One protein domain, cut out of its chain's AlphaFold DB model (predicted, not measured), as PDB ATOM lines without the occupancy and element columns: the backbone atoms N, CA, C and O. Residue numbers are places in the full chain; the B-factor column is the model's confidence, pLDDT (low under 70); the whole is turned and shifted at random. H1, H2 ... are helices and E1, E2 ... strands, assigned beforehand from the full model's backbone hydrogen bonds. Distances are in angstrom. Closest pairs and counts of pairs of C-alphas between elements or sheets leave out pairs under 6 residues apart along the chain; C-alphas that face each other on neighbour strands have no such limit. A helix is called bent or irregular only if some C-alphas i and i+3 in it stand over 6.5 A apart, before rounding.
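What this domain is: This is residues 9 to 72 and 85 to 144 of the 164 residues of an uncharacterized protein of Alphaproteobacteria bacterium (UniProt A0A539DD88). A long helical hairpin, H1 and H2 side by side, has the shorter H3, H4 and H5 packed on it, and a thin two-stranded arm, E1 with E2, lengthens the model beyond them. The hairpin's turn, residues 33 to 40, sticks out at the other end. The printed part has 124 residues, mostly helix, in the order H1 H2 E1 H3 H4 H5 H6 E2, with E1 and E2 antiparallel. It is loose, with a radius of gyration of the C-alphas of 18.4 A and spans of 66 by 32 by 22 A.

Where its parts are: H1, residues 9 to 33, starts at C-alpha 9 (144.819, 163.713, 203.550) and is 38.4 A long; it is irregular, with C-alphas 9 and 12 7.6 A apart. H2, residues 39 to 66, measures 41.0 A. After the cut come E1, residues 88 to 91, H3, 96 to 100, H4, 109 to 117, H5, 119 to 129, 15.9 A long, H6, 132 to 135, and E2, 139 to 143, ending at C-alpha 143 (178.213, 168.976, 180.296).

How they stand to each other: H2 is the hub. It touches H1 in a hairpin, a shallow tilt of 22 degrees, opposite ways; the closest C-alphas, Ile 14 and Val 59, are 6.5 A apart. Residues 60 to 64 of H2 touch H5, closest C-alphas Ala 64 and Ile 123, 5.4 A, at a steep tilt of 64 degrees. Residues 57 to 61 touch H3, closest C-alphas Tyr 61 and Val 97, 6.2 A. H4 touches H1, closest C-alphas Lys 22 and Leu 116, 7.0 A. H6 touches no helix. In E1 and E2, N 90 and O 140 are within hydrogen-bond range, 3.0 A. Every O i to N i+4 pair is within range in H2, H3, H4 and H5, and 20 of 21 in H1; H6 is too short for one.

The domain as a whole: The C-alphas farthest apart, Ser 36 and Arg 85, are 66.0 A apart. Residues 73 to 84 are not printed; the gap is 26.0 A. Low confidence includes residues 29 to 37 and 130 to 144.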
ATOM      1  N   PRO A   9     145.165 163.934 202.143       69.38
ATOM      2  CA  PRO A   9     144.819 163.713 203.550       69.38
ATOM      3  C   PRO A   9     144.970 164.971 204.420       69.38
ATOM      4  O   PRO A   9     144.330 165.061 205.457       69.38
ATOM      5  N   HIS A  10     145.750 165.962 203.981       74.25
ATOM      6  CA  HIS A  10     146.045 167.181 204.744       74.25
ATOM      7  C   HIS A  10     145.194 168.390 204.330       74.25
ATOM      8  O   HIS A  10     145.482 169.513 204.732       74.25
ATOM      9  N   ILE A  11     144.156 168.207 203.503       73.94
ATOM     10  CA  ILE A  11     143.334 169.332 203.021       73.94
ATOM     11  C   ILE A  11     142.697 170.086 204.195       73.94
ATOM     12  O   ILE A  11     142.717 171.314 204.185       73.94
ATOM     13  N   ALA A  12     142.204 169.368 205.209       74.19
ATOM     14  CA  ALA A  12     141.613 169.962 206.408       74.19
ATOM     15  C   ALA A  12     142.623 170.854 207.155       74.19
ATOM     16  O   ALA A  12     142.337 172.026 207.410       74.19
ATOM     17  N   ASP A  13     143.835 170.347 207.389       76.62
ATOM     18  CA  ASP A  13     144.921 171.086 208.047       76.62
ATOM     19  C   ASP A  13     145.302 172.347 207.259       76.62
ATOM     20  O   ASP A  13     145.491 173.427 207.818       76.62
ATOM     21  N   ILE A  14     145.365 172.235 205.928       74.38
ATOM     22  CA  ILE A  14     145.711 173.360 205.054       74.38
ATOM     23  C   ILE A  14     144.590 174.410 205.048       74.38
ATOM     24  O   ILE A  14     144.875 175.609 205.012       74.38
ATOM     25  N   THR A  15     143.320 173.998 205.105       75.19
ATOM     26  CA  THR A  15     142.191 174.934 205.227       75.19
ATOM     27  C   THR A  15     142.137 175.611 206.593       75.19
ATOM     28  O   THR A  15     141.894 176.815 206.655       75.19
ATOM     29  N   ALA A  16     142.451 174.892 207.675       77.06
ATOM     30  CA  ALA A  16     142.571 175.472 209.011       77.06
ATOM     31  C   ALA A  16     143.700 176.513 209.058       77.06
ATOM     32  O   ALA A  16     143.522 177.613 209.581       77.06
ATOM     33  N   PHE A  17     144.827 176.220 208.406       76.31
ATOM     34  CA  PHE A  17     145.925 177.170 208.256       76.31
ATOM     35  C   PHE A  17     145.546 178.389 207.394       76.31
ATOM     36  O   PHE A  17     146.015 179.498 207.634       76.31
ATOM     37  N   ALA A  18     144.666 178.239 206.400       75.44
ATOM     38  CA  ALA A  18     144.145 179.385 205.651       75.44
ATOM     39  C   ALA A  18     143.276 180.303 206.534       75.44
ATOM     40  O   ALA A  18     143.353 181.528 206.409       75.44
ATOM     41  N   MET A  19     142.486 179.730 207.451       75.88
ATOM     42  CA  MET A  19     141.690 180.502 208.411       75.88
ATOM     43  C   MET A  19     142.558 181.221 209.445       75.88
ATOM     44  O   MET A  19     142.319 182.399 209.713       75.88
ATOM     45  N   SER A  20     143.601 180.566 209.970       78.19
ATOM     46  CA  SER A  20     144.550 181.231 210.872       78.19
ATOM     47  C   SER A  20     145.259 182.391 210.171       78.19
ATOM     48  O   SER A  20     145.397 183.463 210.755       78.19
ATOM     49  N   LEU A  21     145.599 182.240 208.885       76.56
ATOM     50  CA  LEU A  21     146.187 183.315 208.085       76.56
ATOM     51  C   LEU A  21     145.241 184.516 207.926       76.56
ATOM     52  O   LEU A  21     145.696 185.659 207.931       76.56
ATOM     53  N   LYS A  22     143.930 184.275 207.791       73.94
ATOM     54  CA  LYS A  22     142.908 185.334 207.719       73.94
ATOM     55  C   LYS A  22     142.806 186.102 209.036       73.94
ATOM     56  O   LYS A  22     142.729 187.329 209.006       73.94
ATOM     57  N   LEU A  23     142.853 185.393 210.165       75.44
ATOM     58  CA  LEU A  23     142.885 185.998 211.499       75.44
ATOM     59  C   LEU A  23     144.134 186.876 211.672       75.44
ATOM     60  O   LEU A  23     144.033 188.036 212.061       75.44
ATOM     61  N   TRP A  24     145.291 186.359 211.260       77.06
ATOM     62  CA  TRP A  24     146.567 187.077 211.299       77.06
ATOM     63  C   TRP A  24     146.571 188.335 210.422       77.06
ATOM     64  O   TRP A  24     147.143 189.364 210.773       77.06
ATOM     65  N   LEU A  25     145.898 188.284 209.269       73.44
ATOM     66  CA  LEU A  25     145.764 189.434 208.376       73.44
ATOM     67  C   LEU A  25     144.879 190.530 208.980       73.44
ATOM     68  O   LEU A  25     145.163 191.713 208.801       73.44
ATOM     69  N   LEU A  26     143.820 190.143 209.697       72.81
ATOM     70  CA  LEU A  26     142.961 191.062 210.448       72.81
ATOM     71  C   LEU A  26     143.723 191.719 211.602       72.81
ATOM     72  O   LEU A  26     143.609 192.929 211.779       72.81
ATOM     73  N   GLU A  27     144.543 190.955 212.321       77.50
ATOM     74  CA  GLU A  27     145.417 191.463 213.381       77.50
ATOM     75  C   GLU A  27     146.434 192.480 212.839       77.50
ATOM     76  O   GLU A  27     146.556 193.584 213.370       77.50
ATOM     77  N   LEU A  28     147.074 192.179 211.703       72.06
ATOM     78  CA  LEU A  28     147.977 193.101 211.001       72.06
ATOM     79  C   LEU A  28     147.285 194.402 210.568       72.06
ATOM     80  O   LEU A  28     147.876 195.477 210.660       72.06
ATOM     81  N   VAL A  29     146.039 194.320 210.088       69.06
ATOM     82  CA  VAL A  29     145.232 195.501 209.741       69.06
ATOM     83  C   VAL A  29     144.848 196.290 210.996       69.06
ATOM     84  O   VAL A  29     144.913 197.517 210.971       69.06
ATOM     85  N   GLY A  30     144.522 195.617 212.103       66.06
ATOM     86  CA  GLY A  30     144.258 196.247 213.402       66.06
ATOM     87  C   GLY A  30     145.480 196.984 213.959       66.06
ATOM     88  O   GLY A  30     145.372 198.139 214.366       66.06
ATOM     89  N   MET A  31     146.668 196.377 213.869       67.25
ATOM     90  CA  MET A  31     147.940 197.035 214.194       67.25
ATOM     91  C   MET A  31     148.211 198.258 213.306       67.25
ATOM     92  O   MET A  31     148.785 199.241 213.770       67.25
ATOM     93  N   PHE A  32     147.801 198.209 212.035       69.00
ATOM     94  CA  PHE A  32     147.880 199.348 211.116       69.00
ATOM     95  C   PHE A  32     146.891 200.468 211.468       69.00
ATOM     96  O   PHE A  32     147.212 201.637 211.264       69.00
ATOM     97  N   ALA A  33     145.700 200.122 211.967       61.28
ATOM     98  CA  ALA A  33     144.651 201.073 212.325       61.28
ATOM     99  C   ALA A  33     144.940 201.805 213.648       61.28
ATOM    100  O   ALA A  33     144.630 202.986 213.770       61.28
ATOM    101  N   GLY A  34     145.585 201.146 214.616       65.56
ATOM    102  CA  GLY A  34     145.949 201.732 215.916       65.56
ATOM    103  C   GLY A  34     147.209 202.607 215.911       65.56
ATOM    104  O   GLY A  34     147.877 202.726 216.936       65.56
ATOM    105  N   TRP A  35     147.619 203.148 214.762       65.69
ATOM    106  CA  TRP A  35     149.016 203.524 214.567       65.69
ATOM    107  C   TRP A  35     149.365 204.999 214.804       65.69
ATOM    108  O   TRP A  35     148.815 205.895 214.166       65.69
ATOM    109  N   SER A  36     150.414 205.217 215.615       52.91
ATOM    110  CA  SER A  36     151.192 206.458 215.713       52.91
ATOM    111  C   SER A  36     152.662 206.242 215.286       52.91
ATOM    112  O   SER A  36     153.392 205.411 215.824       52.91
ATOM    113  N   GLY A  37     153.090 206.979 214.253       60.78
ATOM    114  CA  GLY A  37     154.442 207.530 214.010       60.78
ATOM    115  C   GLY A  37     155.718 206.666 213.939       60.78
ATOM    116  O   GLY A  37     156.688 207.099 213.316       60.78
ATOM    117  N   MET A  38     155.800 205.475 214.532       74.81
ATOM    118  CA  MET A  38     157.095 204.879 214.886       74.81
ATOM    119  C   MET A  38     157.744 204.076 213.738       74.81
ATOM    120  O   MET A  38     157.209 203.077 213.249       74.81
ATOM    121  N   ARG A  39     158.948 204.485 213.304       74.69
ATOM    122  CA  ARG A  39     159.683 203.892 212.161       74.69
ATOM    123  C   ARG A  39     160.088 202.427 212.372       74.69
ATOM    124  O   ARG A  39     160.072 201.659 211.414       74.69
ATOM    125  N   ALA A  40     160.400 202.020 213.601       76.31
ATOM    126  CA  ALA A  40     160.705 200.622 213.923       76.31
ATOM    127  C   ALA A  40     159.494 199.702 213.676       76.31
ATOM    128  O   ALA A  40     159.632 198.610 213.126       76.31
ATOM    129  N   MET A  41     158.289 200.194 213.978       71.69
ATOM    130  CA  MET A  41     157.046 199.466 213.732       71.69
ATOM    131  C   MET A  41     156.767 199.318 212.227       71.69
ATOM    132  O   MET A  41     156.363 198.248 211.781       71.69
ATOM    133  N   LYS A  42     157.094 200.338 211.412       75.25
ATOM    134  CA  LYS A  42     157.017 200.267 209.930       75.25
ATOM    135  C   LYS A  42     157.814 199.096 209.361       75.25
ATOM    136  O   LYS A  42     157.373 198.453 208.410       75.25
ATOM    137  N   LEU A  43     159.012 198.868 209.897       81.75
ATOM    138  CA  LEU A  43     159.910 197.808 209.439       81.75
ATOM    139  C   LEU A  43     159.372 196.430 209.816       81.75
ATOM    140  O   LEU A  43     159.229 195.596 208.924       81.75
ATOM    141  N   ARG A  44     158.972 196.243 211.081       79.00
ATOM    142  CA  ARG A  44     158.372 194.984 211.551       79.00
ATOM    143  C   ARG A  44     157.148 194.602 210.727       79.00
ATOM    144  O   ARG A  44     157.094 193.516 210.172       79.00
ATOM    145  N   VAL A  45     156.225 195.536 210.520       78.31
ATOM    146  CA  VAL A  45     155.017 195.289 209.722       78.31
ATOM    147  C   VAL A  45     155.349 194.897 208.274       78.31
ATOM    148  O   VAL A  45     154.741 193.987 207.715       78.31
ATOM    149  N   ARG A  46     156.350 195.530 207.648       81.06
ATOM    150  CA  ARG A  46     156.798 195.146 206.296       81.06
ATOM    151  C   ARG A  46     157.406 193.747 206.252       81.06
ATOM    152  O   ARG A  46     157.255 193.063 205.238       81.06
ATOM    153  N   GLU A  47     158.132 193.347 207.288       83.88
ATOM    154  CA  GLU A  47     158.687 191.997 207.407       83.88
ATOM    155  C   GLU A  47     157.574 190.969 207.573       83.88
ATOM    156  O   GLU A  47     157.520 190.013 206.799       83.88
ATOM    157  N   GLU A  48     156.615 191.238 208.453       82.12
ATOM    158  CA  GLU A  48     155.456 190.371 208.663       82.12
ATOM    159  C   GLU A  48     154.607 190.210 207.400       82.12
ATOM    160  O   GLU A  48     154.284 189.097 206.983       82.12
ATOM    161  N   MET A  49     154.365 191.299 206.665       81.00
ATOM    162  CA  MET A  49     153.701 191.229 205.360       81.00
ATOM    163  C   MET A  49     154.465 190.361 204.348       81.00
ATOM    164  O   MET A  49     153.857 189.725 203.483       81.00
ATOM    165  N   ARG A  50     155.805 190.328 204.407       83.81
ATOM    166  CA  ARG A  50     156.612 189.465 203.528       83.81
ATOM    167  C   ARG A  50     156.486 187.998 203.923       83.81
ATOM    168  O   ARG A  50     156.435 187.167 203.011       83.81
ATOM    169  N   TYR A  51     156.457 187.681 205.216       84.06
ATOM    170  CA  TYR A  51     156.241 186.315 205.700       84.06
ATOM    171  C   TYR A  51     154.854 185.822 205.316       84.06
ATOM    172  O   TYR A  51     154.739 184.836 204.584       84.06
ATOM    173  N   LEU A  52     153.827 186.607 205.625       82.88
ATOM    174  CA  LEU A  52     152.449 186.272 205.309       82.88
ATOM    175  C   LEU A  52     152.227 186.079 203.798       82.88
ATOM    176  O   LEU A  52     151.578 185.124 203.373       82.88
ATOM    177  N   ARG A  53     152.862 186.899 202.946       84.75
ATOM    178  CA  ARG A  53     152.836 186.694 201.486       84.75
ATOM    179  C   ARG A  53     153.443 185.353 201.070       84.75
ATOM    180  O   ARG A  53     152.961 184.726 200.124       84.75
ATOM    181  N   ARG A  54     154.554 184.942 201.687       84.38
ATOM    182  CA  ARG A  54     155.214 183.665 201.368       84.38
ATOM    183  C   ARG A  54     154.343 182.492 201.798       84.38
ATOM    184  O   ARG A  54     154.228 181.540 201.025       84.38
ATOM    185  N   ASP A  55     153.717 182.587 202.961       84.38
ATOM    186  CA  ASP A  55     152.882 181.519 203.497       84.38
ATOM    187  C   ASP A  55     151.563 181.398 202.737       84.38
ATOM    188  O   ASP A  55     151.237 180.301 202.286       84.38
ATOM    189  N   LEU A  56     150.909 182.510 202.393       83.81
ATOM    190  CA  LEU A  56     149.740 182.505 201.505       83.81
ATOM    191  C   LEU A  56     150.036 181.810 200.167       83.81
ATOM    192  O   LEU A  56     149.261 180.983 199.687       83.81
ATOM    193  N   LYS A  57     151.201 182.093 199.567       85.12
ATOM    194  CA  LYS A  57     151.635 181.443 198.320       85.12
ATOM    195  C   LYS A  57     151.847 179.938 198.482       85.12
ATOM    196  O   LYS A  57     151.562 179.190 197.546       85.12
ATOM    197  N   ARG A  58     152.361 179.489 199.629       83.62
ATOM    198  CA  ARG A  58     152.543 178.059 199.933       83.62
ATOM    199  C   ARG A  58     151.199 177.361 200.110       83.62
ATOM    200  O   ARG A  58     151.004 176.313 199.506       83.62
ATOM    201  N   VAL A  59     150.272 177.966 200.846       84.62
ATOM    202  CA  VAL A  59     148.920 177.435 201.077       84.62
ATOM    203  C   VAL A  59     148.163 177.292 199.764       84.62
ATOM    204  O   VAL A  59     147.704 176.202 199.433       84.62
ATOM    205  N   LEU A  60     148.115 178.356 198.955       82.44
ATOM    206  CA  LEU A  60     147.474 178.325 197.638       82.44
ATOM    207  C   LEU A  60     148.103 177.272 196.723       82.44
ATOM    208  O   LEU A  60     147.390 176.577 196.004       82.44
ATOM    209  N   TYR A  61     149.430 177.128 196.762       82.19
ATOM    210  CA  TYR A  61     150.124 176.078 196.024       82.19
ATOM    211  C   TYR A  61     149.715 174.676 196.494       82.19
ATOM    212  O   TYR A  61     149.434 173.832 195.649       82.19
ATOM    213  N   LEU A  62     149.659 174.422 197.804       81.94
ATOM    214  CA  LEU A  62     149.289 173.119 198.361       81.94
ATOM    215  C   LEU A  62     147.828 172.768 198.064       81.94
ATOM    216  O   LEU A  62     147.556 171.664 197.602       81.94
ATOM    217  N   LEU A  63     146.903 173.716 198.235       80.50
ATOM    218  CA  LEU A  63     145.489 173.512 197.910       80.50
ATOM    219  C   LEU A  63     145.277 173.302 196.409       80.50
ATOM    220  O   LEU A  63     144.517 172.422 196.007       80.50
ATOM    221  N   ALA A  64     145.988 174.056 195.566       78.69
ATOM    222  CA  ALA A  64     145.971 173.814 194.131       78.69
ATOM    223  C   ALA A  64     146.537 172.427 193.800       78.69
ATOM    224  O   ALA A  64     145.904 171.691 193.051       78.69
ATOM    225  N   PHE A  65     147.678 172.042 194.385       77.25
ATOM    226  CA  PHE A  65     148.308 170.730 194.200       77.25
ATOM    227  C   PHE A  65     147.387 169.583 194.636       77.25
ATOM    228  O   PHE A  65     147.331 168.561 193.958       77.25
ATOM    229  N   ALA A  66     146.632 169.749 195.723       76.50
ATOM    230  CA  ALA A  66     145.679 168.755 196.216       76.50
ATOM    231  C   ALA A  66     144.560 168.445 195.204       76.50
ATOM    232  O   ALA A  66     144.107 167.303 195.122       76.50
ATOM    233  N   ARG A  67     144.152 169.437 194.396       73.75
ATOM    234  CA  ARG A  67     143.137 169.271 193.339       73.75
ATOM    235  C   ARG A  67     143.650 168.534 192.100       73.75
ATOM    236  O   ARG A  67     142.845 168.156 191.255       73.75
ATOM    237  N   PHE A  68     144.958 168.323 191.965       70.19
ATOM    238  CA  PHE A  68     145.518 167.603 190.825       70.19
ATOM    239  C   PHE A  68     145.698 166.119 191.112       70.19
ATOM    240  O   PHE A  68     146.283 165.720 192.116       70.19
ATOM    241  N   ASP A  69     145.285 165.295 190.155       64.38
ATOM    242  CA  ASP A  69     145.668 163.893 190.119       64.38
ATOM    243  C   ASP A  69     146.960 163.738 189.332       64.38
ATOM    244  O   ASP A  69     147.003 163.783 188.100       64.38
ATOM    245  N   LEU A  70     148.052 163.565 190.074       60.88
ATOM    246  CA  LEU A  70     149.329 163.208 189.488       60.88
ATOM    247  C   LEU A  70     149.232 161.782 188.961       60.88
ATOM    248  O   LEU A  70     149.282 160.809 189.715       60.88
ATOM    249  N   LYS A  71     149.128 161.650 187.639       58.09
ATOM    250  CA  LYS A  71     149.414 160.368 187.000       58.09
ATOM    251  C   LYS A  71     150.890 160.045 187.259       58.09
ATOM    252  O   LYS A  71     151.734 160.915 187.014       58.09
ATOM    253  N   PRO A  72     151.227 158.836 187.745       54.97
ATOM    254  CA  PRO A  72     152.615 158.422 187.853       54.97
ATOM    255  C   PRO A  72     153.224 158.514 186.456       54.97
ATOM    256  O   PRO A  72     152.829 157.795 185.538       54.97
ATOM    257  N   ARG A  85     173.465 162.489 172.506       68.62
ATOM    258  CA  ARG A  85     173.984 161.339 173.259       68.62
ATOM    259  C   ARG A  85     175.332 161.712 173.911       68.62
ATOM    260  O   ARG A  85     176.060 162.532 173.381       68.62
ATOM    261  N   GLY A  86     175.613 161.190 175.109       71.94
ATOM    262  CA  GLY A  86     176.822 161.541 175.882       71.94
ATOM    263  C   GLY A  86     176.712 162.725 176.858       71.94
ATOM    264  O   GLY A  86     177.421 162.730 177.857       71.94
ATOM    265  N   PHE A  87     175.779 163.669 176.676       72.12
ATOM    266  CA  PHE A  87     175.648 164.794 177.616       72.12
ATOM    267  C   PHE A  87     175.107 164.367 178.987       72.12
ATOM    268  O   PHE A  87     174.104 163.640 179.064       72.12
ATOM    269  N   ARG A  88     175.710 164.893 180.066       70.94
ATOM    270  CA  ARG A  88     175.202 164.739 181.439       70.94
ATOM    271  C   ARG A  88     173.946 165.590 181.616       70.94
ATOM    272  O   ARG A  88     173.937 166.789 181.335       70.94
ATOM    273  N   ILE A  89     172.879 164.958 182.102       70.50
ATOM    274  CA  ILE A  89     171.568 165.585 182.265       70.50
ATOM    275  C   ILE A  89     171.281 165.817 183.743       70.50
ATOM    276  O   ILE A  89     171.243 164.872 184.529       70.50
ATOM    277  N   THR A  90     170.970 167.063 184.093       70.75
ATOM    278  CA  THR A  90     170.572 167.448 185.451       70.75
ATOM    279  C   THR A  90     169.131 167.941 185.460       70.75
ATOM    280  O   THR A  90     168.639 168.552 184.508       70.75
ATOM    281  N   ARG A  91     168.411 167.670 186.553       68.69
ATOM    282  CA  ARG A  91     167.074 168.235 186.777       68.69
ATOM    283  C   ARG A  91     167.205 169.691 187.213       68.69
ATOM    284  O   ARG A  91     167.887 169.980 188.193       68.69
ATOM    285  N   ARG A  92     166.512 170.608 186.537       65.25
ATOM    286  CA  ARG A  92     166.435 171.999 186.986       65.25
ATOM    287  C   ARG A  92     165.602 172.061 188.265       65.25
ATOM    288  O   ARG A  92     164.439 171.662 188.268       65.25
ATOM    289  N   ARG A  93     166.168 172.610 189.345       63.84
ATOM    290  CA  ARG A  93     165.399 172.972 190.544       63.84
ATOM    291  C   ARG A  93     164.517 174.184 190.221       63.84
ATOM    292  O   ARG A  93     164.910 175.330 190.428       63.84
ATOM    293  N   THR A  94     163.332 173.951 189.664       65.06
ATOM    294  CA  THR A  94     162.341 175.018 189.473       65.06
ATOM    295  C   THR A  94     161.770 175.401 190.835       65.06
ATOM    296  O   THR A  94     161.307 174.539 191.579       65.06
ATOM    297  N   ARG A  95     161.762 176.696 191.178       72.94
ATOM    298  CA  ARG A  95     161.028 177.191 192.354       72.94
ATOM    299  C   ARG A  95     159.527 177.088 192.074       72.94
ATOM    300  O   ARG A  95     158.935 178.055 191.597       72.94
ATOM    301  N   LEU A  96     158.943 175.914 192.334       73.31
ATOM    302  CA  LEU A  96     157.552 175.578 192.008       73.31
ATOM    303  C   LEU A  96     156.600 176.638 192.567       73.31
ATOM    304  O   LEU A  96     155.951 177.325 191.793       73.31
ATOM    305  N   VAL A  97     156.641 176.926 193.868       75.31
ATOM    306  CA  VAL A  97     155.781 177.957 194.482       75.31
ATOM    307  C   VAL A  97     155.833 179.294 193.726       75.31
ATOM    308  O   VAL A  97     154.789 179.857 193.410       75.31
ATOM    309  N   LYS A  98     157.028 179.778 193.347       77.81
ATOM    310  CA  LYS A  98     157.183 181.039 192.593       77.81
ATOM    311  C   LYS A  98     156.612 180.945 191.178       77.81
ATOM    312  O   LYS A  98     156.061 181.925 190.698       77.81
ATOM    313  N   HIS A  99     156.774 179.809 190.505       75.19
ATOM    314  CA  HIS A  99     156.250 179.599 189.156       75.19
ATOM    315  C   HIS A  99     154.718 179.564 189.144       75.19
ATOM    316  O   HIS A  99     154.098 180.196 188.299       75.19
ATOM    317  N   PHE A 100     154.131 178.878 190.121       70.75
ATOM    318  CA  PHE A 100     152.691 178.677 190.260       70.75
ATOM    319  C   PHE A 100     151.940 179.927 190.718       70.75
ATOM    320  O   PHE A 100     150.825 180.182 190.280       70.75
ATOM    321  N   THR A 101     152.563 180.722 191.587       74.00
ATOM    322  CA  THR A 101     151.966 181.937 192.165       74.00
ATOM    323  C   THR A 101     152.527 183.217 191.543       74.00
ATOM    324  O   THR A 101     152.494 184.280 192.167       74.00
ATOM    325  N   ARG A 102     153.108 183.124 190.336       74.62
ATOM    326  CA  ARG A 102     153.702 184.278 189.642       74.62
ATOM    327  C   ARG A 102     152.652 185.328 189.293       74.62
ATOM    328  O   ARG A 102     152.954 186.510 189.366       74.62
ATOM    329  N   ASP A 103     151.460 184.879 188.927       73.62
ATOM    330  CA  ASP A 103     150.410 185.731 188.361       73.62
ATOM    331  C   ASP A 103     149.371 186.177 189.389       73.62
ATOM    332  O   ASP A 103     148.430 186.885 189.046       73.62
ATOM    333  N   LEU A 104     149.526 185.757 190.647       76.19
ATOM    334  CA  LEU A 104     148.751 186.317 191.739       76.19
ATOM    335  C   LEU A 104     149.501 187.528 192.265       76.19
ATOM    336  O   LEU A 104     150.576 187.399 192.868       76.19
ATOM    337  N   ASP A 105     148.913 188.696 192.038       77.31
ATOM    338  CA  ASP A 105     149.356 189.896 192.712       77.31
ATOM    339  C   ASP A 105     148.942 189.818 194.185       77.31
ATOM    340  O   ASP A 105     147.775 189.921 194.542       77.31
ATOM    341  N   LEU A 106     149.931 189.559 195.035       78.88
ATOM    342  CA  LEU A 106     149.799 189.536 196.492       78.88
ATOM    343  C   LEU A 106     150.646 190.659 197.097       78.88
ATOM    344  O   LEU A 106     151.200 190.511 198.184       78.88
ATOM    345  N   SER A 107     150.864 191.743 196.350       77.19
ATOM    346  CA  SER A 107     151.671 192.877 196.796       77.19
ATOM    347  C   SER A 107     151.002 193.631 197.952       77.19
ATOM    348  O   SER A 107     151.666 193.935 198.945       77.19
ATOM    349  N   SER A 108     149.693 193.849 197.847       80.19
ATOM    350  CA  SER A 108     148.873 194.623 198.781       80.19
ATOM    351  C   SER A 108     148.149 193.737 199.808       80.19
ATOM    352  O   SER A 108     147.738 192.627 199.460       80.19
ATOM    353  N   PRO A 109     147.930 194.213 201.051       76.25
ATOM    354  CA  PRO A 109     147.124 193.494 202.040       76.25
ATOM    355  C   PRO A 109     145.671 193.318 201.575       76.25
ATOM    356  O   PRO A 109     145.082 192.265 201.805       76.25
ATOM    357  N   ALA A 110     145.115 194.288 200.840       78.00
ATOM    358  CA  ALA A 110     143.782 194.166 200.250       78.00
ATOM    359  C   ALA A 110     143.730 193.043 199.202       78.00
ATOM    360  O   ALA A 110     142.788 192.257 199.178       78.00
ATOM    361  N   ALA A 111     144.784 192.909 198.390       80.19
ATOM    362  CA  ALA A 111     144.889 191.837 197.404       80.19
ATOM    363  C   ALA A 111     145.051 190.456 198.067       80.19
ATOM    364  O   ALA A 111     144.477 189.475 197.601       80.19
ATOM    365  N   MET A 112     145.783 190.377 199.185       81.50
ATOM    366  CA  MET A 112     145.875 189.152 199.989       81.50
ATOM    367  C   MET A 112     144.523 188.768 200.594       81.50
ATOM    368  O   MET A 112     144.156 187.597 200.551       81.50
ATOM    369  N   ARG A 113     143.770 189.747 201.110       80.94
ATOM    370  CA  ARG A 113     142.423 189.533 201.649       80.94
ATOM    371  C   ARG A 113     141.460 189.046 200.571       80.94
ATOM    372  O   ARG A 113     140.842 188.008 200.758       80.94
ATOM    373  N   ALA A 114     141.426 189.708 199.417       82.06
ATOM    374  CA  ALA A 114     140.611 189.277 198.282       82.06
ATOM    375  C   ALA A 114     140.968 187.851 197.822       82.06
ATOM    376  O   ALA A 114     140.089 187.052 197.526       82.06
ATOM    377  N   ALA A 115     142.257 187.493 197.814       80.00
ATOM    378  CA  ALA A 115     142.690 186.138 197.477       80.00
ATOM    379  C   ALA A 115     142.278 185.080 198.520       80.00
ATOM    380  O   ALA A 115     142.131 183.913 198.158       80.00
ATOM    381  N   LEU A 116     142.126 185.466 199.792       79.38
ATOM    382  CA  LEU A 116     141.633 184.599 200.866       79.38
ATOM    383  C   LEU A 116     140.106 184.484 200.869       79.38
ATOM    384  O   LEU A 116     139.593 183.403 201.140       79.38
ATOM    385  N   ASP A 117     139.391 185.567 200.569       81.25
ATOM    386  CA  ASP A 117     137.928 185.562 200.489       81.25
ATOM    387  C   ASP A 117     137.451 184.762 199.259       81.25
ATOM    388  O   ASP A 117     136.546 183.941 199.373       81.25
ATOM    389  N   ASP A 118     138.147 184.881 198.122       84.94
ATOM    390  CA  ASP A 118     137.877 184.146 196.877       84.94
ATOM    391  C   ASP A 118     138.880 183.005 196.621       84.94
ATOM    392  O   ASP A 118     139.389 182.798 195.507       84.94
ATOM    393  N   LEU A 119     139.178 182.229 197.665       80.81
ATOM    394  CA  LEU A 119     140.235 181.216 197.638       80.81
ATOM    395  C   LEU A 119     140.020 180.167 196.535       80.81
ATOM    396  O   LEU A 119     140.956 179.776 195.831       80.81
ATOM    397  N   GLU A 120     138.777 179.748 196.308       80.88
ATOM    398  CA  GLU A 120     138.453 178.792 195.250       80.88
ATOM    399  C   GLU A 120     138.743 179.321 193.845       80.88
ATOM    400  O   GLU A 120     139.256 178.587 192.993       80.88
ATOM    401  N   ASN A 121     138.422 180.590 193.599       85.19
ATOM    402  CA  ASN A 121     138.647 181.247 192.318       85.19
ATOM    403  C   ASN A 121     140.143 181.466 192.086       85.19
ATOM    404  O   ASN A 121     140.636 181.239 190.975       85.19
ATOM    405  N   ALA A 122     140.888 181.815 193.138       83.25
ATOM    406  CA  ALA A 122     142.344 181.874 193.104       83.25
ATOM    407  C   ALA A 122     142.943 180.508 192.728       83.25
ATOM    408  O   ALA A 122     143.768 180.429 191.811       83.25
ATOM    409  N   ILE A 123     142.466 179.418 193.340       82.62
ATOM    410  CA  ILE A 123     142.895 178.061 192.982       82.62
ATOM    411  C   ILE A 123     142.539 177.737 191.526       82.62
ATOM    412  O   ILE A 123     143.405 177.261 190.794       82.62
ATOM    413  N   LYS A 124     141.310 178.008 191.064       83.56
ATOM    414  CA  LYS A 124     140.891 177.752 189.670       83.56
ATOM    415  C   LYS A 124     141.800 178.466 188.662       83.56
ATOM    416  O   LYS A 124     142.190 177.868 187.658       83.56
ATOM    417  N   ARG A 125     142.199 179.715 188.939       82.25
ATOM    418  CA  ARG A 125     143.141 180.477 188.097       82.25
ATOM    419  C   ARG A 125     144.520 179.821 188.033       82.25
ATOM    420  O   ARG A 125     145.071 179.688 186.940       82.25
ATOM    421  N   ILE A 126     145.049 179.382 189.178       80.00
ATOM    422  CA  ILE A 126     146.325 178.652 189.253       80.00
ATOM    423  C   ILE A 126     146.213 177.344 188.465       80.00
ATOM    424  O   ILE A 126     147.050 177.054 187.612       80.00
ATOM    425  N   VAL A 127     145.142 176.584 188.701       78.62
ATOM    426  CA  VAL A 127     144.893 175.281 188.080       78.62
ATOM    427  C   VAL A 127     144.846 175.392 186.557       78.62
ATOM    428  O   VAL A 127     145.538 174.647 185.868       78.62
ATOM    429  N   ARG A 128     144.086 176.360 186.029       78.62
ATOM    430  CA  ARG A 128     143.905 176.573 184.585       78.62
ATOM    431  C   ARG A 128     145.218 176.854 183.857       78.62
ATOM    432  O   ARG A 128     145.382 176.466 182.705       78.62
ATOM    433  N   ARG A 129     146.148 177.562 184.500       72.69
ATOM    434  CA  ARG A 129     147.385 178.016 183.855       72.69
ATOM    435  C   ARG A 129     148.503 176.986 183.919       72.69
ATOM    436  O   ARG A 129     149.367 176.950 183.040       72.69
ATOM    437  N   VAL A 130     148.528 176.166 184.963       67.19
ATOM    438  CA  VAL A 130     149.657 175.268 185.165       67.19
ATOM    439  C   VAL A 130     149.504 174.037 184.280       67.19
ATOM    440  O   VAL A 130     148.787 173.087 184.580       67.19
ATOM    441  N   ARG A 131     150.324 173.990 183.232       62.19
ATOM    442  CA  ARG A 131     150.640 172.747 182.522       62.19
ATOM    443  C   ARG A 131     151.624 171.934 183.377       62.19
ATOM    444  O   ARG A 131     152.836 172.054 183.200       62.19
ATOM    445  N   TRP A 132     151.123 171.133 184.324       58.09
ATOM    446  CA  TRP A 132     151.941 170.367 185.291       58.09
ATOM    447  C   TRP A 132     153.007 169.475 184.651       58.09
ATOM    448  O   TRP A 132     154.090 169.321 185.217       58.09
ATOM    449  N   ALA A 133     152.746 168.980 183.437       51.31
ATOM    450  CA  ALA A 133     153.716 168.238 182.632       51.31
ATOM    451  C   ALA A 133     155.038 169.011 182.416       51.31
ATOM    452  O   ALA A 133     156.104 168.409 182.347       51.31
ATOM    453  N   ASN A 134     154.991 170.349 182.398       50.88
ATOM    454  CA  ASN A 134     156.132 171.209 182.076       50.88
ATOM    455  C   ASN A 134     156.828 171.824 183.302       50.88
ATOM    456  O   ASN A 134     157.964 172.291 183.183       50.88
ATOM    457  N   ALA A 135     156.166 171.873 184.463       51.25
ATOM    458  CA  ALA A 135     156.645 172.630 185.624       51.25
ATOM    459  C   ALA A 135     157.647 171.848 186.495       51.25
ATOM    460  O   ALA A 135     158.603 172.430 187.014       51.25
ATOM    461  N   ALA A 136     157.457 170.531 186.628       52.19
ATOM    462  CA  ALA A 136     158.217 169.699 187.564       52.19
ATOM    463  C   ALA A 136     159.462 169.015 186.957       52.19
ATOM    464  O   ALA A 136     160.317 168.543 187.703       52.19
ATOM    465  N   TRP A 137     159.610 168.982 185.624       54.28
ATOM    466  CA  TRP A 137     160.530 168.033 184.976       54.28
ATOM    467  C   TRP A 137     161.398 168.607 183.849       54.28
ATOM    468  O   TRP A 137     161.823 167.866 182.964       54.28
ATOM    469  N   ARG A 138     161.729 169.906 183.873       59.19
ATOM    470  CA  ARG A 138     162.717 170.446 182.923       59.19
ATOM    471  C   ARG A 138     164.113 169.920 183.260       59.19
ATOM    472  O   ARG A 138     164.723 170.310 184.255       59.19
ATOM    473  N   ARG A 139     164.597 169.003 182.430       62.94
ATOM    474  CA  ARG A 139     165.973 168.509 182.427       62.94
ATOM    475  C   ARG A 139     166.818 169.393 181.507       62.94
ATOM    476  O   ARG A 139     166.352 169.754 180.433       62.94
ATOM    477  N   LEU A 140     168.022 169.747 181.942       63.12
ATOM    478  CA  LEU A 140     168.990 170.534 181.176       63.12
ATOM    479  C   LEU A 140     170.225 169.673 180.895       63.12
ATOM    480  O   LEU A 140     170.618 168.871 181.748       63.12
ATOM    481  N   ALA A 141     170.822 169.842 179.717       63.62
ATOM    482  CA  ALA A 141     172.170 169.357 179.443       63.62
ATOM    483  C   ALA A 141     173.166 170.287 180.143       63.62
ATOM    484  O   ALA A 141     173.035 171.504 180.025       63.62
ATOM    485  N   VAL A 142     174.090 169.729 180.925       65.06
ATOM    486  CA  VAL A 142     175.021 170.521 181.754       65.06
ATOM    487  C   VAL A 142     176.472 170.359 181.316       65.06
ATOM    488  O   VAL A 142     177.237 171.300 181.464       65.06
ATOM    489  N   ALA A 143     176.850 169.205 180.766       66.62
ATOM    490  CA  ALA A 143     178.213 168.976 180.296       66.62
ATOM    491  C   ALA A 143     178.222 168.070 179.055       66.62
ATOM    492  O   ALA A 143     177.463 167.085 179.054       66.62
ATOM    493  N   PRO A 144     179.043 168.383 178.032       62.62
ATOM    494  CA  PRO A 144     179.337 167.461 176.943       62.62
ATOM    495  C   PRO A 144     180.060 166.213 177.477       62.62
ATOM    496  O   PRO A 144     180.619 166.241 178.578       62.62
TER     497      PRO A 144